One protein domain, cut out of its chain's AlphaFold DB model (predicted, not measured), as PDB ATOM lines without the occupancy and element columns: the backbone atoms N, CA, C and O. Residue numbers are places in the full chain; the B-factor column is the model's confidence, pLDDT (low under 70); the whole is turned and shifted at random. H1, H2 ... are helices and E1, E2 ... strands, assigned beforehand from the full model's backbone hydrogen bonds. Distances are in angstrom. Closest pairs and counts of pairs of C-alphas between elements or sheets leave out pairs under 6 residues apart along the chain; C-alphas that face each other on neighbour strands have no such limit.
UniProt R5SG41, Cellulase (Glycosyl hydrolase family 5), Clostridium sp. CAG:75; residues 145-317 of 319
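AT A GLANCE: This is residues 145 to 317 of the 319 residues of the protein "Cellulase (Glycosyl hydrolase family 5)" of Clostridium sp. CAG:75 (UniProt R5SG41). Two five-stranded sheets, E2 E1 E10 E5 E8 and E3 E4 E9 E6 E7 in those orders, both antiparallel, lie face to face as a sandwich. Short helices lie round it: H4 at one end of the strands, H1 and H2 at the other, where residues 162 to 187 form a long loop. The printed part has 173 residues, under half in named elements, with four helices and ten strands in the order E1 H1 E2 E3 E4 E5 H2 E6 E7 H3 E8 H4 E9 E10; its class is mixed, helices and strands. It is compact, with a radius of gyration of the C-alphas of 15.9 A and spans of 47 by 33 by 30 A.

HOW THE PARTS SIT: One sheet runs E2, residues 195 to 200, E1, residues 152 to 161, E10, residues 308 to 316, E5, residues 230 to 236, and E8, residues 281 to 284. Within hydrogen-bond range are N 197 and O 157, 2.8 A, N 156 and O 312, 2.8 A, N 233 and O 313, 2.9 A, and N 232 and O 283, 2.8 A, one for each neighbour pair in that order. The other sheet runs E3, residues 208 to 211, E4, residues 217 to 221, E9, residues 299 to 303, E6, residues 254 to 258, and E7, residues 270 to 274. Its corresponding pairs are N 210 and O 219, 2.9 A, N 218 and O 301, 3.0 A, N 256 and O 302, 3.2 A, and N 255 and O 273, 2.8 A. E3 and E4 form a hairpin, as do E6 and E7. In this sandwich, two sheets face to face, the facing parts are 10.3 A centre to centre, with strands at 29 degrees. H1, residues 188 to 192, and H2, residues 238 to 241, only graze the first sheet; H4, residues 287 to 295, only grazes the second. H3, residues 275 to 278, is on the second sheet at a height of 8.0 A, only just over E6 with 3 C-alphas, and only grazes the first. H2 and H3 only just touch, with 3 pairs of C-alphas within 8 A, closest Leu 241 and Ala 276 at 6.3 A. Every O i to N i+4 pair is within range in H1 and 4 of 5 in H4; H2 and H3 are too short for one.

IN THESE COORDINATES: E1 starts at C-alpha 152 (128.532, 169.420, 84.793), measures 22.8 A and bends by 56 degrees at residue 158. E10 measures 24.9 A and ends at C-alpha 316 (135.531, 171.521, 85.171). E5 measures 19.8 A, E2 16.8 A and H4 12.8 A.

THE WHOLE: The C-alphas of Lys 177 and Ser 225, the two farthest apart, are 47.3 A apart. The printed part has no cut; the links E1 to H1, H2 to E6 and E6 to E7 are long. The mean pLDDT of the printed part is 75.6, with 60 residues under 70, among them 176 to 184, 247 to 280 and 286 to 297.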
ATOM      1  N   LYS A 145     132.524 182.568  79.608       68.38
ATOM      2  CA  LYS A 145     132.710 181.653  78.467       68.38
ATOM      3  C   LYS A 145     131.389 181.006  78.059       68.38
ATOM      4  O   LYS A 145     130.483 180.876  78.871       68.38
ATOM      5  N   GLU A 146     131.296 180.551  76.814       70.25
ATOM      6  CA  GLU A 146     130.206 179.659  76.397       70.25
ATOM      7  C   GLU A 146     130.323 178.304  77.111       70.25
ATOM      8  O   GLU A 146     131.427 177.749  77.236       70.25
ATOM      9  N   VAL A 147     129.186 177.738  77.524       66.81
ATOM     10  CA  VAL A 147     129.127 176.408  78.155       66.81
ATOM     11  C   VAL A 147     129.704 175.331  77.218       66.81
ATOM     12  O   VAL A 147     130.577 174.552  77.623       66.81
ATOM     13  N   GLY A 148     129.333 175.356  75.929       67.88
ATOM     14  CA  GLY A 148     129.681 174.319  74.942       67.88
ATOM     15  C   GLY A 148     129.148 172.930  75.338       67.88
ATOM     16  O   GLY A 148     128.296 172.824  76.212       67.88
ATOM     17  N   ASP A 149     129.687 171.847  74.768       66.75
ATOM     18  CA  ASP A 149     129.239 170.460  75.044       66.75
ATOM     19  C   ASP A 149     129.765 169.871  76.378       66.75
ATOM     20  O   ASP A 149     129.997 168.664  76.510       66.75
ATOM     21  N   LYS A 150     130.028 170.712  77.382       74.81
ATOM     22  CA  LYS A 150     130.629 170.263  78.647       74.81
ATOM     23  C   LYS A 150     129.593 169.579  79.534       74.81
ATOM     24  O   LYS A 150     128.420 169.936  79.542       74.81
ATOM     25  N   LYS A 151     130.043 168.600  80.323       84.31
ATOM     26  CA  LYS A 151     129.224 167.953  81.357       84.31
ATOM     27  C   LYS A 151     129.478 168.623  82.699       84.31
ATOM     28  O   LYS A 151     130.636 168.837  83.057       84.31
ATOM     29  N   SER A 152     128.411 168.929  83.426       89.69
ATOM     30  CA  SER A 152     128.532 169.420  84.793       89.69
ATOM     31  C   SER A 152     129.102 168.323  85.690       89.69
ATOM     32  O   SER A 152     128.765 167.142  85.563       89.69
ATOM     33  N   VAL A 153     129.991 168.722  86.589       93.25
ATOM     34  CA  VAL A 153     130.623 167.845  87.579       93.25
ATOM     35  C   VAL A 153     129.965 167.961  88.953       93.25
ATOM     36  O   VAL A 153     130.059 167.034  89.761       93.25
ATOM     37  N   TRP A 154     129.218 169.041  89.178       95.69
ATOM     38  CA  TRP A 154     128.376 169.257  90.345       95.69
ATOM     39  C   TRP A 154     127.135 170.051  89.942       95.69
ATOM     40  O   TRP A 154     127.206 170.929  89.078       95.69
ATOM     41  N   ASN A 155     125.993 169.731  90.545       95.62
ATOM     42  CA  ASN A 155     124.721 170.373  90.235       95.62
ATOM     43  C   ASN A 155     123.949 170.672  91.513       95.62
ATOM     44  O   ASN A 155     123.758 169.786  92.344       95.62
ATOM     45  N   TRP A 156     123.418 171.881  91.602       96.62
ATOM     46  CA  TRP A 156     122.226 172.180  92.364       96.62
ATOM     47  C   TRP A 156     121.049 172.298  91.401       96.62
ATOM     48  O   TRP A 156     121.140 172.981  90.380       96.62
ATOM     49  N   THR A 157     119.948 171.637  91.733       96.00
ATOM     50  CA  THR A 157     118.667 171.751  91.038       96.00
ATOM     51  C   THR A 157     117.589 172.010  92.074       96.00
ATOM     52  O   THR A 157     117.542 171.362  93.122       96.00
ATOM     53  N   GLY A 158     116.717 172.964  91.792       95.06
ATOM     54  CA  GLY A 158     115.681 173.359  92.726       95.06
ATOM     55  C   GLY A 158     114.867 174.514  92.188       95.06
ATOM     56  O   GLY A 158     114.759 174.712  90.981       95.06
ATOM     57  N   VAL A 159     114.290 175.278  93.103       94.50
ATOM     58  CA  VAL A 159     113.628 176.538  92.789       94.50
ATOM     59  C   VAL A 159     114.071 177.528  93.839       94.50
ATOM     60  O   VAL A 159     113.885 177.287  95.029       94.50
ATOM     61  N   TRP A 160     114.651 178.629  93.389       93.44
ATOM     62  CA  TRP A 160     114.950 179.785  94.208       93.44
ATOM     63  C   TRP A 160     114.251 181.000  93.608       93.44
ATOM     64  O   TRP A 160     114.624 181.521  92.557       93.44
ATOM     65  N   TYR A 161     113.212 181.444  94.301       90.50
ATOM     66  CA  TYR A 161     112.565 182.722  94.072       90.50
ATOM     67  C   TYR A 161     113.431 183.813  94.697       90.50
ATOM     68  O   TYR A 161     113.294 184.113  95.882       90.50
ATOM     69  N   LYS A 162     114.343 184.407  93.919       87.88
ATOM     70  CA  LYS A 162     115.205 185.471  94.440       87.88
ATOM     71  C   LYS A 162     114.353 186.644  94.906       87.88
ATOM     72  O   LYS A 162     113.473 187.108  94.174       87.88
ATOM     73  N   ASN A 163     114.609 187.094  96.128       83.94
ATOM     74  CA  ASN A 163     113.825 188.124  96.786       83.94
ATOM     75  C   ASN A 163     114.257 189.523  96.322       83.94
ATOM     76  O   ASN A 163     115.404 189.920  96.512       83.94
ATOM     77  N   GLY A 164     113.331 190.275  95.725       74.69
ATOM     78  CA  GLY A 164     113.535 191.671  95.315       74.69
ATOM     79  C   GLY A 164     113.258 192.696  96.421       74.69
ATOM     80  O   GLY A 164     113.160 193.881  96.138       74.69
ATOM     81  N   GLY A 165     113.069 192.252  97.667       76.88
ATOM     82  CA  GLY A 165     112.667 193.087  98.805       76.88
ATOM     83  C   GLY A 165     111.150 193.155  99.025       76.88
ATOM     84  O   GLY A 165     110.704 193.657 100.052       76.88
ATOM     85  N   ASP A 166     110.356 192.615  98.099       75.88
ATOM     86  CA  ASP A 166     108.890 192.556  98.173       75.88
ATOM     87  C   ASP A 166     108.350 191.208  98.677       75.88
ATOM     88  O   ASP A 166     107.136 191.037  98.793       75.88
ATOM     89  N   TYR A 167     109.244 190.261  98.978       81.44
ATOM     90  CA  TYR A 167     108.921 188.913  99.439       81.44
ATOM     91  C   TYR A 167     107.961 188.135  98.517       81.44
ATOM     92  O   TYR A 167     107.264 187.226  98.965       81.44
ATOM     93  N   ALA A 168     107.950 188.437  97.215       81.62
ATOM     94  CA  ALA A 168     107.131 187.713  96.250       81.62
ATOM     95  C   ALA A 168     107.717 186.321  95.927       81.62
ATOM     96  O   ALA A 168     108.924 186.177  95.742       81.62
ATOM     97  N   TYR A 169     106.865 185.298  95.783       85.56
ATOM     98  CA  TYR A 169     107.224 183.919  95.403       85.56
ATOM     99  C   TYR A 169     106.086 183.238  94.618       85.56
ATOM    100  O   TYR A 169     104.947 183.708  94.614       85.56
ATOM    101  N   GLY A 170     106.390 182.123  93.944       83.44
ATOM    102  CA  GLY A 170     105.406 181.336  93.188       83.44
ATOM    103  C   GLY A 170     104.957 181.961  91.859       83.44
ATOM    104  O   GLY A 170     105.479 182.984  91.421       83.44
ATOM    105  N   GLU A 171     103.958 181.342  91.221       74.44
ATOM    106  CA  GLU A 171     103.503 181.669  89.854       74.44
ATOM    107  C   GLU A 171     102.996 183.113  89.692       74.44
ATOM    108  O   GLU A 171     103.132 183.711  88.630       74.44
ATOM    109  N   ASN A 172     102.446 183.708  90.755       70.06
ATOM    110  CA  ASN A 172     101.887 185.063  90.716       70.06
ATOM    111  C   ASN A 172     102.887 186.155  91.119       70.06
ATOM    112  O   ASN A 172     102.484 187.312  91.211       70.06
ATOM    113  N   ARG A 173     104.168 185.829  91.357       76.44
ATOM    114  CA  ARG A 173     105.173 186.771  91.894       76.44
ATOM    115  C   ARG A 173     105.353 188.047  91.068       76.44
ATOM    116  O   ARG A 173     105.753 189.067  91.616       76.44
ATOM    117  N   TYR A 174     105.046 188.003  89.771       75.56
ATOM    118  CA  TYR A 174     105.174 189.148  88.868       75.56
ATOM    119  C   TYR A 174     103.935 190.061  88.836       75.56
ATOM    120  O   TYR A 174     104.015 191.172  88.322       75.56
ATOM    121  N   ASN A 175     102.815 189.638  89.430       71.69
ATOM    122  CA  ASN A 175     101.569 190.400  89.497       71.69
ATOM    123  C   ASN A 175     101.577 191.375  90.691       71.69
ATOM    124  O   ASN A 175     101.998 191.023  91.792       71.69
ATOM    125  N   ASP A 176     101.020 192.576  90.525       60.91
ATOM    126  CA  ASP A 176     100.858 193.558  91.609       60.91
ATOM    127  C   ASP A 176     100.042 193.030  92.801       60.91
ATOM    128  O   ASP A 176     100.208 193.512  93.928       60.91
ATOM    129  N   LYS A 177      99.203 192.012  92.558       53.03
ATOM    130  CA  LYS A 177      98.387 191.291  93.549       53.03
ATOM    131  C   LYS A 177      99.048 190.033  94.128       53.03
ATOM    132  O   LYS A 177      98.345 189.229  94.737       53.03
ATOM    133  N   ALA A 178     100.345 189.819  93.898       58.81
ATOM    134  CA  ALA A 178     101.071 188.700  94.491       58.81
ATOM    135  C   ALA A 178     100.885 188.658  96.018       58.81
ATOM    136  O   ALA A 178     100.762 189.700  96.666       58.81
ATOM    137  N   ASP A 179     100.894 187.450  96.576       61.00
ATOM    138  CA  ASP A 179     100.931 187.221  98.018       61.00
ATOM    139  C   ASP A 179     102.295 187.674  98.566       61.00
ATOM    140  O   ASP A 179     103.263 186.918  98.601       61.00
ATOM    141  N   LYS A 180     102.382 188.965  98.896       67.62
ATOM    142  CA  LYS A 180     103.555 189.639  99.464       67.62
ATOM    143  C   LYS A 180     103.554 189.432 100.977       67.62
ATOM    144  O   LYS A 180     103.343 190.380 101.736       67.62
ATOM    145  N   THR A 181     103.686 188.189 101.442       61.88
ATOM    146  CA  THR A 181     103.812 187.957 102.887       61.88
ATOM    147  C   THR A 181     105.101 188.610 103.371       61.88
ATOM    148  O   THR A 181     106.179 188.232 102.920       61.88
ATOM    149  N   ASN A 182     104.987 189.594 104.267       63.53
ATOM    150  CA  ASN A 182     106.128 190.297 104.858       63.53
ATOM    151  C   ASN A 182     107.153 189.316 105.453       63.53
ATOM    152  O   ASN A 182     106.782 188.258 105.963       63.53
ATOM    153  N   GLY A 183     108.430 189.716 105.474       61.91
ATOM    154  CA  GLY A 183     109.567 188.942 106.003       61.91
ATOM    155  C   GLY A 183     109.521 188.536 107.481       61.91
ATOM    156  O   GLY A 183     110.521 188.053 108.001       61.91
ATOM    157  N   GLU A 184     108.390 188.729 108.156       69.38
ATOM    158  CA  GLU A 184     108.111 188.228 109.503       69.38
ATOM    159  C   GLU A 184     107.561 186.789 109.493       69.38
ATOM    160  O   GLU A 184     107.417 186.182 110.554       69.38
ATOM    161  N   ASP A 185     107.252 186.228 108.315       76.69
ATOM    162  CA  ASP A 185     106.821 184.835 108.186       76.69
ATOM    163  C   ASP A 185     107.974 183.869 108.547       76.69
ATOM    164  O   ASP A 185     109.001 183.853 107.858       76.69
ATOM    165  N   PRO A 186     107.826 183.025 109.587       78.62
ATOM    166  CA  PRO A 186     108.877 182.104 110.023       78.62
ATOM    167  C   PRO A 186     109.229 181.026 108.982       78.62
ATOM    168  O   PRO A 186     110.287 180.406 109.085       78.62
ATOM    169  N   ASP A 187     108.376 180.800 107.979       85.12
ATOM    170  CA  ASP A 187     108.594 179.849 106.888       85.12
ATOM    171  C   ASP A 187     109.031 180.525 105.571       85.12
ATOM    172  O   ASP A 187     109.133 179.848 104.542       85.12
ATOM    173  N   VAL A 188     109.344 181.829 105.575       85.12
ATOM    174  CA  VAL A 188     109.738 182.586 104.368       85.12
ATOM    175  C   VAL A 188     110.873 181.916 103.583       85.12
ATOM    176  O   VAL A 188     110.783 181.808 102.360       85.12
ATOM    177  N   ALA A 189     111.874 181.347 104.261       86.25
ATOM    178  CA  ALA A 189     112.971 180.617 103.619       86.25
ATOM    179  C   ALA A 189     112.475 179.430 102.775       86.25
ATOM    180  O   ALA A 189     112.920 179.234 101.647       86.25
ATOM    181  N   LYS A 190     111.511 178.651 103.291       88.56
ATOM    182  CA  LYS A 190     110.931 177.499 102.577       88.56
ATOM    183  C   LYS A 190     110.046 177.935 101.418       88.56
ATOM    184  O   LYS A 190     109.905 177.199 100.453       88.56
ATOM    185  N   LYS A 191     109.423 179.109 101.511       88.88
ATOM    186  CA  LYS A 191     108.621 179.662 100.417       88.88
ATOM    187  C   LYS A 191     109.499 180.194  99.294       88.88
ATOM    188  O   LYS A 191     109.153 180.004  98.135       88.88
ATOM    189  N   MET A 192     110.625 180.815  99.643       90.06
ATOM    190  CA  MET A 192     111.604 181.344  98.695       90.06
ATOM    191  C   MET A 192     112.441 180.241  98.041       90.06
ATOM    192  O   MET A 192     112.738 180.328  96.852       90.06
ATOM    193  N   ILE A 193     112.779 179.186  98.788       93.00
ATOM    194  CA  ILE A 193     113.502 178.009  98.298       93.00
ATOM    195  C   ILE A 193     112.658 176.744  98.552       93.00
ATOM    196  O   ILE A 193     112.975 175.947  99.442       93.00
ATOM    197  N   PRO A 194     111.557 176.525  97.807       92.12
ATOM    198  CA  PRO A 194     110.650 175.399  98.055       92.12
ATOM    199  C   PRO A 194     111.227 174.042  97.653       92.12
ATOM    200  O   PRO A 194     110.711 173.005  98.068       92.12
ATOM    201  N   SER A 195     112.285 174.020  96.841       93.19
ATOM    202  CA  SER A 195     112.994 172.793  96.496       93.19
ATOM    203  C   SER A 195     114.482 173.059  96.330       93.19
ATOM    204  O   SER A 195     114.890 174.095  95.807       93.19
ATOM    205  N   SER A 196     115.293 172.119  96.804       94.44
ATOM    206  CA  SER A 196     116.748 172.207  96.767       94.44
ATOM    207  C   SER A 196     117.321 170.798  96.768       94.44
ATOM    208  O   SER A 196     117.016 169.993  97.649       94.44
ATOM    209  N   THR A 197     118.106 170.462  95.755       96.12
ATOM    210  CA  THR A 197     118.769 169.164  95.625       96.12
ATOM    211  C   THR A 197     120.167 169.374  95.080       96.12
ATOM    212  O   THR A 197     120.352 170.060  94.082       96.12
ATOM    213  N   VAL A 198     121.152 168.765  95.736       96.00
ATOM    214  CA  VAL A 198     122.555 168.783  95.316       96.00
ATOM    215  C   VAL A 198     122.938 167.402  94.792       96.00
ATOM    216  O   VAL A 198     122.562 166.381  95.364       96.00
ATOM    217  N   SER A 199     123.654 167.363  93.674       94.94
ATOM    218  CA  SER A 199     124.064 166.149  92.967       94.94
ATOM    219  C   SER A 199     125.508 166.287  92.462       94.94
ATOM    220  O   SER A 199     125.726 166.743  91.332       94.94
ATOM    221  N   PRO A 200     126.506 165.917  93.287       93.94
ATOM    222  CA  PRO A 200     127.897 165.837  92.862       93.94
ATOM    223  C   PRO A 200     128.118 164.588  92.001       93.94
ATOM    224  O   PRO A 200     127.548 163.527  92.260       93.94
ATOM    225  N   THR A 201     128.977 164.691  90.990       93.38
ATOM    226  CA  THR A 201     129.418 163.530  90.189       93.38
ATOM    227  C   THR A 201     130.818 163.053  90.576       93.38
ATOM    228  O   THR A 201     131.178 161.904  90.319       93.38
ATOM    229  N   ILE A 202     131.606 163.919  91.224       92.62
ATOM    230  CA  ILE A 202     132.949 163.607  91.709       92.62
ATOM    231  C   ILE A 202     132.837 162.928  93.077       92.62
ATOM    232  O   ILE A 202     132.190 163.422  94.000       92.62
ATOM    233  N   ALA A 203     133.490 161.776  93.225       93.50
ATOM    234  CA  ALA A 203     133.468 161.022  94.471       93.50
ATOM    235  C   ALA A 203     134.107 161.808  95.635       93.50
ATOM    236  O   ALA A 203     135.254 162.271  95.560       93.50
ATOM    237  N   GLY A 204     133.362 161.907  96.740       93.62
ATOM    238  CA  GLY A 204     133.802 162.586  97.960       93.62
ATOM    239  C   GLY A 204     133.976 164.096  97.804       93.62
ATOM    240  O   GLY A 204     134.769 164.666  98.542       93.62
ATOM    241  N   ASP A 205     133.321 164.708  96.819       94.50
ATOM    242  CA  ASP A 205     133.195 166.160  96.707       94.50
ATOM    243  C   ASP A 205     132.272 166.691  97.810       94.50
ATOM    244  O   ASP A 205     131.133 166.237  97.949       94.50
ATOM    245  N   THR A 206     132.786 167.623  98.613       93.19
ATOM    246  CA  THR A 206     132.059 168.228  99.737       93.19
ATOM    247  C   THR A 206     131.459 169.592  99.407       93.19
ATOM    248  O   THR A 206     131.097 170.330 100.321       93.19
ATOM    249  N   THR A 207     131.361 169.949  98.128       93.31
ATOM    250  CA  THR A 207     130.780 171.223  97.700       93.31
ATOM    251  C   THR A 207     129.319 171.324  98.117       93.31
ATOM    252  O   THR A 207     128.513 170.428  97.844       93.31
ATOM    253  N   THR A 208     128.965 172.434  98.763       92.38
ATOM    254  CA  THR A 208     127.604 172.692  99.255       92.38
ATOM    255  C   THR A 208     127.094 174.045  98.793       92.38
ATOM    256  O   THR A 208     127.872 174.941  98.480       92.38
ATOM    257  N   ILE A 209     125.771 174.194  98.770       92.38
ATOM    258  CA  ILE A 209     125.105 175.477  98.571       92.38
ATOM    259  C   ILE A 209     124.113 175.714  99.701       92.38
ATOM    260  O   ILE A 209     123.362 174.813 100.085       92.38
ATOM    261  N   THR A 210     124.110 176.931 100.225       91.00
ATOM    262  CA  THR A 210     123.116 177.418 101.180       91.00
ATOM    263  C   THR A 210     122.482 178.700 100.655       91.00
ATOM    264  O   THR A 210     122.970 179.308  99.706       91.00
ATOM    265  N   PHE A 211     121.364 179.093 101.255       89.50
ATOM    266  CA  PHE A 211     120.653 180.325 100.935       89.50
ATOM    267  C   PHE A 211     120.422 181.092 102.230       89.50
ATOM    268  O   PHE A 211     120.286 180.477 103.295       89.50
ATOM    269  N   ASP A 212     120.384 182.417 102.157       86.25
ATOM    270  CA  ASP A 212     119.992 183.220 103.308       86.25
ATOM    271  C   ASP A 212     118.499 183.026 103.631       86.25
ATOM    272  O   ASP A 212     117.689 182.615 102.794       86.25
ATOM    273  N   GLY A 213     118.117 183.346 104.869       78.56
ATOM    274  CA  GLY A 213     116.765 183.087 105.370       78.56
ATOM    275  C   GLY A 213     115.652 183.797 104.594       78.56
ATOM    276  O   GLY A 213     114.517 183.337 104.637       78.56
ATOM    277  N   ALA A 214     115.955 184.878 103.872       82.50
ATOM    278  CA  ALA A 214     114.974 185.638 103.104       82.50
ATOM    279  C   ALA A 214     115.128 185.483 101.579       82.50
ATOM    280  O   ALA A 214     114.384 186.130 100.844       82.50
ATOM    281  N   GLY A 215     116.030 184.617 101.100       85.62
ATOM    282  CA  GLY A 215     116.197 184.310  99.678       85.62
ATOM    283  C   GLY A 215     116.785 185.449  98.841       85.62
ATOM    284  O   GLY A 215     116.517 185.521  97.641       85.62
ATOM    285  N   PHE A 216     117.558 186.351  99.440       83.19
ATOM    286  CA  PHE A 216     118.321 187.376  98.726       83.19
ATOM    287  C   PHE A 216     119.581 186.821  98.053       83.19
ATOM    288  O   PHE A 216     120.014 187.352  97.025       83.19
ATOM    289  N   GLN A 217     120.197 185.790  98.632       84.06
ATOM    290  CA  GLN A 217     121.542 185.342  98.286       84.06
ATOM    291  C   GLN A 217     121.671 183.821  98.382       84.06
ATOM    292  O   GLN A 217     121.011 183.163  99.189       84.06
ATOM    293  N   SER A 218     122.583 183.275  97.581       87.62
ATOM    294  CA  SER A 218     123.076 181.908  97.740       87.62
ATOM    295  C   SER A 218     124.570 181.914  98.034       87.62
ATOM    296  O   SER A 218     125.282 182.796  97.563       87.62
ATOM    297  N   PHE A 219     125.044 180.932  98.793       87.06
ATOM    298  CA  PHE A 219     126.437 180.783  99.192       87.06
ATOM    299  C   PHE A 219     126.925 179.394  98.786       87.06
ATOM    300  O   PHE A 219     126.519 178.385  99.363       87.06
ATOM    301  N   LEU A 220     127.789 179.341  97.779       88.69
ATOM    302  CA  LEU A 220     128.412 178.131  97.266       88.69
ATOM    303  C   LEU A 220     129.768 177.922  97.953       88.69
ATOM    304  O   LEU A 220     130.718 178.663  97.715       88.69
ATOM    305  N   ASN A 221     129.870 176.904  98.801       88.38
ATOM    306  CA  ASN A 221     131.128 176.490  99.417       88.38
ATOM    307  C   ASN A 221     131.788 175.435  98.532       88.38
ATOM    308  O   ASN A 221     131.373 174.274  98.551       88.38
ATOM    309  N   ILE A 222     132.756 175.861  97.723       87.62
ATOM    310  CA  ILE A 222     133.439 175.018  96.738       87.62
ATOM    311  C   ILE A 222     134.530 174.200  97.430       87.62
ATOM    312  O   ILE A 222     135.418 174.753  98.080       87.62
ATOM    313  N   ASP A 223     134.521 172.881  97.232       90.62
ATOM    314  CA  ASP A 223     135.631 172.012  97.625       90.62
ATOM    315  C   ASP A 223     136.829 172.236  96.692       90.62
ATOM    316  O   ASP A 223     137.056 171.497  95.735       90.62
ATOM    317  N   VAL A 224     137.622 173.269  96.978       86.69
ATOM    318  CA  VAL A 224     138.791 173.669  96.173       86.69
ATOM    319  C   VAL A 224     139.838 172.560  96.000       86.69
ATOM    320  O   VAL A 224     140.732 172.693  95.171       86.69
ATOM    321  N   SER A 225     139.753 171.454  96.753       89.25
ATOM    322  CA  SER A 225     140.623 170.290  96.551       89.25
ATOM    323  C   SER A 225     140.222 169.422  95.349       89.25
ATOM    324  O   SER A 225     141.028 168.614  94.882       89.25
ATOM    325  N   LYS A 226     138.989 169.570  94.846       91.12
ATOM    326  CA  LYS A 226     138.423 168.780  93.738       91.12
ATOM    327  C   LYS A 226     138.470 169.489  92.397       91.12
ATOM    328  O   LYS A 226     138.408 168.809  91.375       91.12
ATOM    329  N   TYR A 227     138.596 170.812  92.406       87.75
ATOM    330  CA  TYR A 227     138.511 171.638  91.210       87.75
ATOM    331  C   TYR A 227     139.847 172.288  90.876       87.75
ATOM    332  O   TYR A 227     140.567 172.733  91.769       87.75
ATOM    333  N   LYS A 228     140.166 172.370  89.583       84.06
ATOM    334  CA  LYS A 228     141.370 173.069  89.098       84.06
ATOM    335  C   LYS A 228     141.033 174.382  88.408       84.06
ATOM    336  O   LYS A 228     141.728 175.372  88.601       84.06
ATOM    337  N   LYS A 229     139.984 174.378  87.592       83.00
ATOM    338  CA  LYS A 229     139.485 175.522  86.834       83.00
ATOM    339  C   LYS A 229     137.960 175.427  86.732       83.00
ATOM    340  O   LYS A 229     137.417 175.202  85.640       83.00
ATOM    341  N   PRO A 230     137.252 175.535  87.872       86.00
ATOM    342  CA  PRO A 230     135.813 175.405  87.878       86.00
ATOM    343  C   PRO A 230     135.171 176.579  87.150       86.00
ATOM    344  O   PRO A 230     135.628 177.722  87.203       86.00
ATOM    345  N   ALA A 231     134.075 176.277  86.480       85.44
ATOM    346  CA  ALA A 231     133.274 177.237  85.764       85.44
ATOM    347  C   ALA A 231     131.805 177.077  86.148       85.44
ATOM    348  O   ALA A 231     131.284 175.965  86.150       85.44
ATOM    349  N   ILE A 232     131.149 178.178  86.489       87.12
ATOM    350  CA  ILE A 232     129.824 178.168  87.107       87.12
ATOM    351  C   ILE A 232     128.787 178.663  86.109       87.12
ATOM    352  O   ILE A 232     128.947 179.746  85.550       87.12
ATOM    353  N   ALA A 233     127.720 177.893  85.921       87.12
ATOM    354  CA  ALA A 233     126.528 178.326  85.200       87.12
ATOM    355  C   ALA A 233     125.353 178.488  86.162       87.12
ATOM    356  O   ALA A 233     125.203 177.716  87.113       87.12
ATOM    357  N   VAL A 234     124.486 179.449  85.860       86.69
ATOM    358  CA  VAL A 234     123.207 179.649  86.543       86.69
ATOM    359  C   VAL A 234     122.092 179.445  85.527       86.69
ATOM    360  O   VAL A 234     122.133 179.988  84.426       86.69
ATOM    361  N   GLN A 235     121.099 178.648  85.899       88.69
ATOM    362  CA  GLN A 235     119.930 178.360  85.081       88.69
ATOM    363  C   GLN A 235     118.740 179.157  85.602       88.69
ATOM    364  O   GLN A 235     118.378 179.055  86.777       88.69
ATOM    365  N   PHE A 236     118.125 179.935  84.716       87.19
ATOM    366  CA  PHE A 236     116.916 180.695  85.008       87.19
ATOM    367  C   PHE A 236     115.683 179.959  84.500       87.19
ATOM    368  O   PHE A 236     115.720 179.281  83.472       87.19
ATOM    369  N   ALA A 237     114.567 180.122  85.204       89.12
ATOM    370  CA  ALA A 237     113.279 179.698  84.684       89.12
ATOM    371  C   ALA A 237     112.867 180.585  83.486       89.12
ATOM    372  O   ALA A 237     113.193 181.778  83.482       89.12
ATOM    373  N   PRO A 238     112.150 180.054  82.476       87.25
ATOM    374  CA  PRO A 238     111.817 180.796  81.256       87.25
ATOM    375  C   PRO A 238     111.125 182.140  81.503       87.25
ATOM    376  O   PRO A 238     111.409 183.114  80.812       87.25
ATOM    377  N   GLU A 239     110.264 182.224  82.520       84.44
ATOM    378  CA  GLU A 239     109.541 183.447  82.871       84.44
ATOM    379  C   GLU A 239     110.455 184.576  83.367       84.44
ATOM    380  O   GLU A 239     110.089 185.744  83.267       84.44
ATOM    381  N   THR A 240     111.659 184.253  83.847       81.31
ATOM    382  CA  THR A 240     112.673 185.252  84.228       81.31
ATOM    383  C   THR A 240     113.226 185.984  83.009       81.31
ATOM    384  O   THR A 240     113.560 187.166  83.081       81.31
ATOM    385  N   LEU A 241     113.326 185.277  81.883       78.19
ATOM    386  CA  LEU A 241     113.872 185.803  80.635       78.19
ATOM    387  C   LEU A 241     112.812 186.547  79.805       78.19
ATOM    388  O   LEU A 241     113.151 187.193  78.812       78.19
ATOM    389  N   ASP A 242     111.540 186.488  80.209       80.06
ATOM    390  CA  ASP A 242     110.469 187.268  79.602       80.06
ATOM    391  C   ASP A 242     110.501 188.715  80.111       80.06
ATOM    392  O   ASP A 242     110.206 189.005  81.273       80.06
ATOM    393  N   LYS A 243     110.818 189.643  79.202       74.38
ATOM    394  CA  LYS A 243     110.886 191.082  79.483       74.38
ATOM    395  C   LYS A 243     109.561 191.674  79.968       74.38
ATOM    396  O   LYS A 243     109.577 192.736  80.574       74.38
ATOM    397  N   ALA A 244     108.423 191.020  79.734       76.50
ATOM    398  CA  ALA A 244     107.141 191.466  80.282       76.50
ATOM    399  C   ALA A 244     107.061 191.335  81.816       76.50
ATOM    400  O   ALA A 244     106.257 192.016  82.447       76.50
ATOM    401  N   ASN A 245     107.895 190.478  82.417       73.88
ATOM    402  CA  ASN A 245     107.943 190.246  83.864       73.88
ATOM    403  C   ASN A 245     108.944 191.157  84.591       73.88
ATOM    404  O   ASN A 245     109.036 191.143  85.826       73.88
ATOM    405  N   TRP A 246     109.696 191.945  83.829       71.50
ATOM    406  CA  TRP A 246     110.661 192.912  84.324       71.50
ATOM    407  C   TRP A 246     109.897 194.128  84.864       71.50
ATOM    408  O   TRP A 246     108.955 194.609  84.234       71.50
ATOM    409  N   LYS A 247     110.240 194.603  86.068       59.12
ATOM    410  CA  LYS A 247     109.638 195.835  86.609       59.12
ATOM    411  C   LYS A 247     110.043 197.027  85.729       59.12
ATOM    412  O   LYS A 247     111.156 197.046  85.212       59.12
ATOM    413  N   ALA A 248     109.128 197.976  85.538       50.28
ATOM    414  CA  ALA A 248     109.312 199.088  84.609       50.28
ATOM    415  C   ALA A 248     110.396 200.087  85.061       50.28
ATOM    416  O   ALA A 248     110.429 200.472  86.221       50.28
ATOM    417  N   ASP A 249     111.193 200.494  84.070       44.91
ATOM    418  CA  ASP A 249     112.019 201.692  83.845       44.91
ATOM    419  C   ASP A 249     113.160 202.110  84.799       44.91
ATOM    420  O   ASP A 249     114.010 202.880  84.351       44.91
ATOM    421  N   ASP A 250     113.271 201.606  86.030       47.06
ATOM    422  CA  ASP A 250     114.337 202.037  86.963       47.06
ATOM    423  C   ASP A 250     114.977 200.932  87.829       47.06
ATOM    424  O   ASP A 250     115.841 201.221  88.659       47.06
ATOM    425  N   GLU A 251     114.644 199.658  87.599       47.03
ATOM    426  CA  GLU A 251     115.327 198.517  88.225       47.03
ATOM    427  C   GLU A 251     116.048 197.685  87.151       47.03
ATOM    428  O   GLU A 251     115.416 197.019  86.324       47.03
ATOM    429  N   ASP A 252     117.383 197.726  87.144       49.09
ATOM    430  CA  ASP A 252     118.200 196.930  86.227       49.09
ATOM    431  C   ASP A 252     117.922 195.435  86.472       49.09
ATOM    432  O   ASP A 252     118.234 194.881  87.526       49.09
ATOM    433  N   ASN A 253     117.336 194.739  85.491       53.19
ATOM    434  CA  ASN A 253     117.130 193.283  85.533       53.19
ATOM    435  C   ASN A 253     118.449 192.561  85.204       53.19
ATOM    436  O   ASN A 253     118.553 191.790  84.250       53.19
ATOM    437  N   VAL A 254     119.480 192.876  85.984       52.31
ATOM    438  CA  VAL A 254     120.850 192.387  85.851       52.31
ATOM    439  C   VAL A 254     121.164 191.379  86.951       52.31
ATOM    440  O   VAL A 254     120.733 191.508  88.095       52.31
ATOM    441  N   GLY A 255     121.932 190.346  86.622       51.19
ATOM    442  CA  GLY A 255     122.548 189.474  87.608       51.19
ATOM    443  C   GLY A 255     123.817 190.095  88.168       51.19
ATOM    444  O   GLY A 255     124.634 190.599  87.400       51.19
ATOM    445  N   HIS A 256     123.986 190.029  89.491       55.78
ATOM    446  CA  HIS A 256     125.182 190.505  90.181       55.78
ATOM    447  C   HIS A 256     125.983 189.305  90.676       55.78
ATOM    448  O   HIS A 256     125.724 188.732  91.735       55.78
ATOM    449  N   ILE A 257     126.994 188.904  89.919       53.47
ATOM    450  CA  ILE A 257     127.877 187.831  90.376       53.47
ATOM    451  C   ILE A 257     128.914 188.479  91.282       53.47
ATOM    452  O   ILE A 257     129.761 189.237  90.816       53.47
ATOM    453  N   GLN A 258     128.817 188.201  92.579       57.72
ATOM    454  CA  GLN A 258     129.640 188.838  93.603       57.72
ATOM    455  C   GLN A 258     130.515 187.790  94.286       57.72
ATOM    456  O   GLN A 258     130.026 186.955  95.042       57.72
ATOM    457  N   LEU A 259     131.830 187.833  94.060       49.25
ATOM    458  CA  LEU A 259     132.761 186.907  94.714       49.25
ATOM    459  C   LEU A 259     132.861 187.246  96.220       49.25
ATOM    460  O   LEU A 259     133.609 188.130  96.635       49.25
ATOM    461  N   GLY A 260     132.028 186.579  97.024       45.06
ATOM    462  CA  GLY A 260     131.879 186.786  98.470       45.06
ATOM    463  C   GLY A 260     132.984 186.165  99.328       45.06
ATOM    464  O   GLY A 260     133.845 185.440  98.836       45.06
ATOM    465  N   VAL A 261     132.986 186.519 100.625       39.47
ATOM    466  CA  VAL A 261     134.115 186.248 101.536       39.47
ATOM    467  C   VAL A 261     133.771 185.601 102.873       39.47
ATOM    468  O   VAL A 261     134.649 185.186 103.627       39.47
ATOM    469  N   SER A 262     132.482 185.518 103.156       45.00
ATOM    470  CA  SER A 262     131.911 185.057 104.413       45.00
ATOM    471  C   SER A 262     130.448 184.677 104.177       45.00
ATOM    472  O   SER A 262     129.845 185.080 103.185       45.00
ATOM    473  N   ASP A 263     129.873 183.933 105.119       48.72
ATOM    474  CA  ASP A 263     128.430 183.658 105.248       48.72
ATOM    475  C   ASP A 263     127.608 184.905 105.651       48.72
ATOM    476  O   ASP A 263     126.396 184.846 105.846       48.72
ATOM    477  N   THR A 264     128.286 186.047 105.777       42.75
ATOM    478  CA  THR A 264     127.759 187.377 106.083       42.75
ATOM    479  C   THR A 264     128.362 188.385 105.104       42.75
ATOM    480  O   THR A 264     129.561 188.365 104.842       42.75
ATOM    481  N   ALA A 265     127.550 189.246 104.497       36.16
ATOM    482  CA  ALA A 265     127.985 190.054 103.357       36.16
ATOM    483  C   ALA A 265     129.109 191.056 103.709       36.16
ATOM    484  O   ALA A 265     128.923 191.958 104.523       36.16
ATOM    485  N   THR A 266     130.268 190.937 103.052       37.78
ATOM    486  CA  THR A 266     131.264 192.018 102.946       37.78
ATOM    487  C   THR A 266     131.734 192.142 101.494       37.78
ATOM    488  O   THR A 266     132.303 191.214 100.924       37.78
ATOM    489  N   PHE A 267     131.430 193.292 100.885       43.94
ATOM    490  CA  PHE A 267     131.457 193.549  99.438       43.94
ATOM    491  C   PHE A 267     132.791 194.159  98.980       43.94
ATOM    492  O   PHE A 267     133.281 195.078  99.644       43.94
ATOM    493  N   LYS A 268     133.366 193.710  97.849       41.94
ATOM    494  CA  LYS A 268     134.508 194.405  97.211       41.94
ATOM    495  C   LYS A 268     134.577 194.370  95.669       41.94
ATOM    496  O   LYS A 268     135.291 195.227  95.156       41.94
ATOM    497  N   ASP A 269     133.868 193.507  94.934       43.00
ATOM    498  CA  ASP A 269     133.976 193.422  93.462       43.00
ATOM    499  C   ASP A 269     132.651 192.972  92.809       43.00
ATOM    500  O   ASP A 269     132.248 191.822  92.981       43.00
ATOM    501  N   ASP A 270     132.001 193.864  92.052       51.56
ATOM    502  CA  ASP A 270     130.728 193.603  91.362       51.56
ATOM    503  C   ASP A 270     130.925 193.551  89.839       51.56
ATOM    504  O   ASP A 270     131.613 194.405  89.270       51.56
ATOM    505  N   VAL A 271     130.297 192.574  89.173       50.84
ATOM    506  CA  VAL A 271     130.080 192.602  87.718       50.84
ATOM    507  C   VAL A 271     128.599 192.393  87.423       50.84
ATOM    508  O   VAL A 271     128.032 191.364  87.800       50.84
ATOM    509  N   ASP A 272     127.985 193.352  86.725       53.94
ATOM    510  CA  ASP A 272     126.586 193.247  86.300       53.94
ATOM    511  C   ASP A 272     126.495 192.655  84.896       53.94
ATOM    512  O   ASP A 272     127.116 193.162  83.953       53.94
ATOM    513  N   ILE A 273     125.661 191.631  84.730       57.78
ATOM    514  CA  ILE A 273     125.384 191.015  83.429       57.78
ATOM    515  C   ILE A 273     123.868 190.867  83.277       57.78
ATOM    516  O   ILE A 273     123.204 190.350  84.168       57.78
ATOM    517  N   ASP A 274     123.309 191.302  82.147       62.62
ATOM    518  CA  ASP A 274     121.898 191.064  81.792       62.62
ATOM    519  C   ASP A 274     121.577 189.556  81.855       62.62
ATOM    520  O   ASP A 274     122.362 188.746  81.357       62.62
ATOM    521  N   TYR A 275     120.430 189.159  82.417       64.88
ATOM    522  CA  TYR A 275     120.010 187.751  82.468       64.88
ATOM    523  C   TYR A 275     120.042 187.055  81.113       64.88
ATOM    524  O   TYR A 275     120.476 185.909  81.037       64.88
ATOM    525  N   ALA A 276     119.643 187.736  80.039       65.69
ATOM    526  CA  ALA A 276     119.680 187.168  78.695       65.69
ATOM    527  C   ALA A 276     121.115 186.984  78.176       65.69
ATOM    528  O   ALA A 276     121.378 186.077  77.390       65.69
ATOM    529  N   ALA A 277     122.047 187.833  78.614       61.19
ATOM    530  CA  ALA A 277     123.467 187.715  78.289       61.19
ATOM    531  C   ALA A 277     124.202 186.725  79.206       61.19
ATOM    532  O   ALA A 277     125.276 186.254  78.839       61.19
ATOM    533  N   PHE A 278     123.634 186.435  80.380       65.31
ATOM    534  CA  PHE A 278     124.167 185.526  81.389       65.31
ATOM    535  C   PHE A 278     123.646 184.088  81.242       65.31
ATOM    536  O   PHE A 278     124.356 183.139  81.577       65.31
ATOM    537  N   ALA A 279     122.433 183.917  80.709       68.81
ATOM    538  CA  ALA A 279     121.881 182.618  80.353       68.81
ATOM    539  C   ALA A 279     122.832 181.878  79.397       68.81
ATOM    540  O   ALA A 279     123.386 182.464  78.466       68.81
ATOM    541  N   ASP A 280     123.048 180.589  79.665       69.38
ATOM    542  CA  ASP A 280     123.945 179.710  78.904       69.38
ATOM    543  C   ASP A 280     125.428 180.134  78.885       69.38
ATOM    544  O   ASP A 280     126.208 179.689  78.035       69.38
ATOM    545  N   LYS A 281     125.855 180.951  79.857       75.19
ATOM    546  CA  LYS A 281     127.263 181.308  80.063       75.19
ATOM    547  C   LYS A 281     127.869 180.669  81.307       75.19
ATOM    548  O   LYS A 281     127.187 180.233  82.230       75.19
ATOM    549  N   LEU A 282     129.197 180.657  81.317       75.69
ATOM    550  CA  LEU A 282     130.045 180.175  82.394       75.69
ATOM    551  C   LEU A 282     130.860 181.307  83.002       75.69
ATOM    552  O   LEU A 282     131.604 181.958  82.278       75.69
ATOM    553  N   ILE A 283     130.816 181.451  84.322       76.62
ATOM    554  CA  ILE A 283     131.771 182.242  85.101       76.62
ATOM    555  C   ILE A 283     132.975 181.357  85.387       76.62
ATOM    556  O   ILE A 283     132.857 180.386  86.130       76.62
ATOM    557  N   VAL A 284     134.131 181.669  84.819       77.31
ATOM    558  CA  VAL A 284     135.359 180.919  85.079       77.31
ATOM    559  C   VAL A 284     136.030 181.453  86.334       77.31
ATOM    560  O   VAL A 284     136.390 182.626  86.393       77.31
ATOM    561  N   LEU A 285     136.239 180.574  87.311       74.38
ATOM    562  CA  LEU A 285     137.096 180.850  88.454       74.38
ATOM    563  C   LEU A 285     138.519 180.412  88.097       74.38
ATOM    564  O   LEU A 285     138.783 179.232  87.859       74.38
ATOM    565  N   ASP A 286     139.426 181.380  88.011       66.44
ATOM    566  CA  ASP A 286     140.851 181.135  87.811       66.44
ATOM    567  C   ASP A 286     141.567 180.829  89.142       66.44
ATOM    568  O   ASP A 286     140.946 180.718  90.202       66.44
ATOM    569  N   GLU A 287     142.892 180.673  89.099       65.06
ATOM    570  CA  GLU A 287     143.698 180.387  90.291       65.06
ATOM    571  C   GLU A 287     143.552 181.476  91.369       65.06
ATOM    572  O   GLU A 287     143.550 181.170  92.563       65.06
ATOM    573  N   ALA A 288     143.378 182.742  90.976       61.97
ATOM    574  CA  ALA A 288     143.141 183.830  91.918       61.97
ATOM    575  C   ALA A 288     141.756 183.702  92.574       61.97
ATOM    576  O   ALA A 288     141.655 183.794  93.798       61.97
ATOM    577  N   GLY A 289     140.711 183.410  91.792       64.50
ATOM    578  CA  GLY A 289     139.359 183.146  92.292       64.50
ATOM    579  C   GLY A 289     139.296 181.955  93.254       64.50
ATOM    580  O   GLY A 289     138.700 182.050  94.326       64.50
ATOM    581  N   LEU A 290     139.978 180.855  92.926       69.81
ATOM    582  CA  LEU A 290     140.080 179.680  93.797       69.81
ATOM    583  C   LEU A 290     140.843 179.971  95.095       69.81
ATOM    584  O   LEU A 290     140.402 179.577  96.178       69.81
ATOM    585  N   ASN A 291     141.967 180.685  95.014       65.75
ATOM    586  CA  ASN A 291     142.731 181.067  96.202       65.75
ATOM    587  C   ASN A 291     141.918 181.975  97.130       65.75
ATOM    588  O   ASN A 291     141.964 181.783  98.343       65.75
ATOM    589  N   LEU A 292     141.107 182.887  96.577       61.28
ATOM    590  CA  LEU A 292     140.157 183.657  97.377       61.28
ATOM    591  C   LEU A 292     139.218 182.719  98.137       61.28
ATOM    592  O   LEU A 292     139.139 182.845  99.354       61.28
ATOM    593  N   THR A 293     138.596 181.736  97.473       64.62
ATOM    594  CA  THR A 293     137.654 180.804  98.130       64.62
ATOM    595  C   THR A 293     138.277 179.906  99.209       64.62
ATOM    596  O   THR A 293     137.591 179.406 100.096       64.62
ATOM    597  N   LYS A 294     139.600 179.714  99.182       66.38
ATOM    598  CA  LYS A 294     140.317 178.945 100.206       66.38
ATOM    599  C   LYS A 294     140.384 179.680 101.546       66.38
ATOM    600  O   LYS A 294     140.192 179.060 102.590       66.38
ATOM    601  N   ASP A 295     140.633 180.987 101.501       58.44
ATOM    602  CA  ASP A 295     140.653 181.863 102.680       58.44
ATOM    603  C   ASP A 295     139.246 182.374 103.036       58.44
ATOM    604  O   ASP A 295     138.995 182.850 104.144       58.44
ATOM    605  N   ARG A 296     138.325 182.272 102.073       59.47
ATOM    606  CA  ARG A 296     136.935 182.703 102.118       59.47
ATOM    607  C   ARG A 296     135.996 181.566 101.715       59.47
ATOM    608  O   ARG A 296     135.685 181.411 100.543       59.47
ATOM    609  N   HIS A 297     135.490 180.808 102.677       68.00
ATOM    610  CA  HIS A 297     134.770 179.547 102.438       68.00
ATOM    611  C   HIS A 297     133.530 179.587 101.514       68.00
ATOM    612  O   HIS A 297     132.957 178.534 101.261       68.00
ATOM    613  N   TYR A 298     133.072 180.745 101.028       75.88
ATOM    614  CA  TYR A 298     131.837 180.859 100.254       75.88
ATOM    615  C   TYR A 298     131.976 181.799  99.061       75.88
ATOM    616  O   TYR A 298     132.354 182.957  99.215       75.88
ATOM    617  N   LEU A 299     131.550 181.327  97.892       77.00
ATOM    618  CA  LEU A 299     131.183 182.154  96.753       77.00
ATOM    619  C   LEU A 299     129.713 182.569  96.884       77.00
ATOM    620  O   LEU A 299     128.827 181.719  96.837       77.00
ATOM    621  N   SER A 300     129.445 183.866  97.019       76.56
ATOM    622  CA  SER A 300     128.075 184.384  97.003       76.56
ATOM    623  C   SER A 300     127.558 184.534  95.568       76.56
ATOM    624  O   SER A 300     128.298 184.910  94.664       76.56
ATOM    625  N   LEU A 301     126.283 184.249  95.333       77.69
ATOM    626  CA  LEU A 301     125.589 184.646  94.109       77.69
ATOM    627  C   LEU A 301     124.347 185.430  94.513       77.69
ATOM    628  O   LEU A 301     123.548 184.957  95.329       77.69
ATOM    629  N   THR A 302     124.171 186.609  93.923       73.62
ATOM    630  CA  THR A 302     122.954 187.407  94.053       73.62
ATOM    631  C   THR A 302     122.551 187.962  92.691       73.62
ATOM    632  O   THR A 302     123.244 187.817  91.688       73.62
ATOM    633  N   PHE A 303     121.363 188.531  92.606       73.81
ATOM    634  CA  PHE A 303     120.799 189.018  91.352       73.81
ATOM    635  C   PHE A 303     119.981 190.264  91.666       73.81
ATOM    636  O   PHE A 303     119.469 190.358  92.775       73.81
ATOM    637  N   SER A 304     119.831 191.226  90.763       67.38
ATOM    638  CA  SER A 304     118.883 192.329  90.981       67.38
ATOM    639  C   SER A 304     117.442 191.899  90.704       67.38
ATOM    640  O   SER A 304     117.180 190.758  90.334       67.38
ATOM    641  N   GLY A 305     116.448 192.736  90.992       71.75
ATOM    642  CA  GLY A 305     115.043 192.387  90.756       71.75
ATOM    643  C   GLY A 305     114.615 191.057  91.402       71.75
ATOM    644  O   GLY A 305     114.928 190.777  92.562       71.75
ATOM    645  N   ARG A 306     113.887 190.222  90.652       78.50
ATOM    646  CA  ARG A 306     113.232 189.001  91.167       78.50
ATOM    647  C   ARG A 306     113.271 187.812  90.182       78.50
ATOM    648  O   ARG A 306     112.215 187.282  89.815       78.50
ATOM    649  N   PRO A 307     114.451 187.342  89.741       81.62
ATOM    650  CA  PRO A 307     114.555 186.132  88.930       81.62
ATOM    651  C   PRO A 307     114.113 184.879  89.698       81.62
ATOM    652  O   PRO A 307     114.161 184.829  90.930       81.62
ATOM    653  N   THR A 308     113.694 183.865  88.951       89.12
ATOM    654  CA  THR A 308     113.530 182.490  89.426       89.12
ATOM    655  C   THR A 308     114.718 181.675  88.920       89.12
ATOM    656  O   THR A 308     114.910 181.528  87.712       89.12
ATOM    657  N   ILE A 309     115.518 181.139  89.840       91.12
ATOM    658  CA  ILE A 309     116.682 180.305  89.532       91.12
ATOM    659  C   ILE A 309     116.288 178.840  89.726       91.12
ATOM    660  O   ILE A 309     115.725 178.475  90.759       91.12
ATOM    661  N   THR A 310     116.588 178.000  88.739       94.31
ATOM    662  CA  THR A 310     116.239 176.568  88.732       94.31
ATOM    663  C   THR A 310     117.446 175.649  88.872       94.31
ATOM    664  O   THR A 310     117.304 174.472  89.221       94.31
ATOM    665  N   GLY A 311     118.647 176.180  88.646       93.19
ATOM    666  CA  GLY A 311     119.868 175.406  88.774       93.19
ATOM    667  C   GLY A 311     121.125 176.255  88.886       93.19
ATOM    668  O   GLY A 311     121.189 177.380  88.398       93.19
ATOM    669  N   ILE A 312     122.134 175.687  89.539       92.38
ATOM    670  CA  ILE A 312     123.497 176.212  89.630       92.38
ATOM    671  C   ILE A 312     124.416 175.026  89.381       92.38
ATOM    672  O   ILE A 312     124.304 173.998  90.045       92.38
ATOM    673  N   GLN A 313     125.296 175.137  88.398       92.44
ATOM    674  CA  GLN A 313     126.103 174.017  87.925       92.44
ATOM    675  C   GLN A 313     127.572 174.396  87.928       92.44
ATOM    676  O   GLN A 313     127.923 175.505  87.535       92.44
ATOM    677  N   ILE A 314     128.423 173.455  88.328       92.12
ATOM    678  CA  ILE A 314     129.873 173.584  88.197       92.12
ATOM    679  C   ILE A 314     130.330 172.647  87.091       92.12
ATOM    680  O   ILE A 314     129.986 171.464  87.064       92.12
ATOM    681  N   TYR A 315     131.134 173.187  86.192       90.81
ATOM    682  CA  TYR A 315     131.852 172.487  85.143       90.81
ATOM    683  C   TYR A 315     133.339 172.544  85.459       90.81
ATOM    684  O   TYR A 315     133.828 173.563  85.933       90.81
ATOM    685  N   GLU A 316     134.069 171.481  85.153       87.81
ATOM    686  CA  GLU A 316     135.531 171.521  85.171       87.81
ATOM    687  C   GLU A 316     136.014 171.816  83.749       87.81
ATOM    688  O   GLU A 316     135.688 171.082  82.808       87.81
ATOM    689  N   LEU A 317     136.744 172.917  83.569       81.75
ATOM    690  CA  LEU A 317     137.326 173.242  82.273       81.75
ATOM    691  C   LEU A 317     138.642 172.483  82.098       81.75
ATOM    692  O   LEU A 317     139.505 172.519  82.968       81.75
TER     693      LEU A 317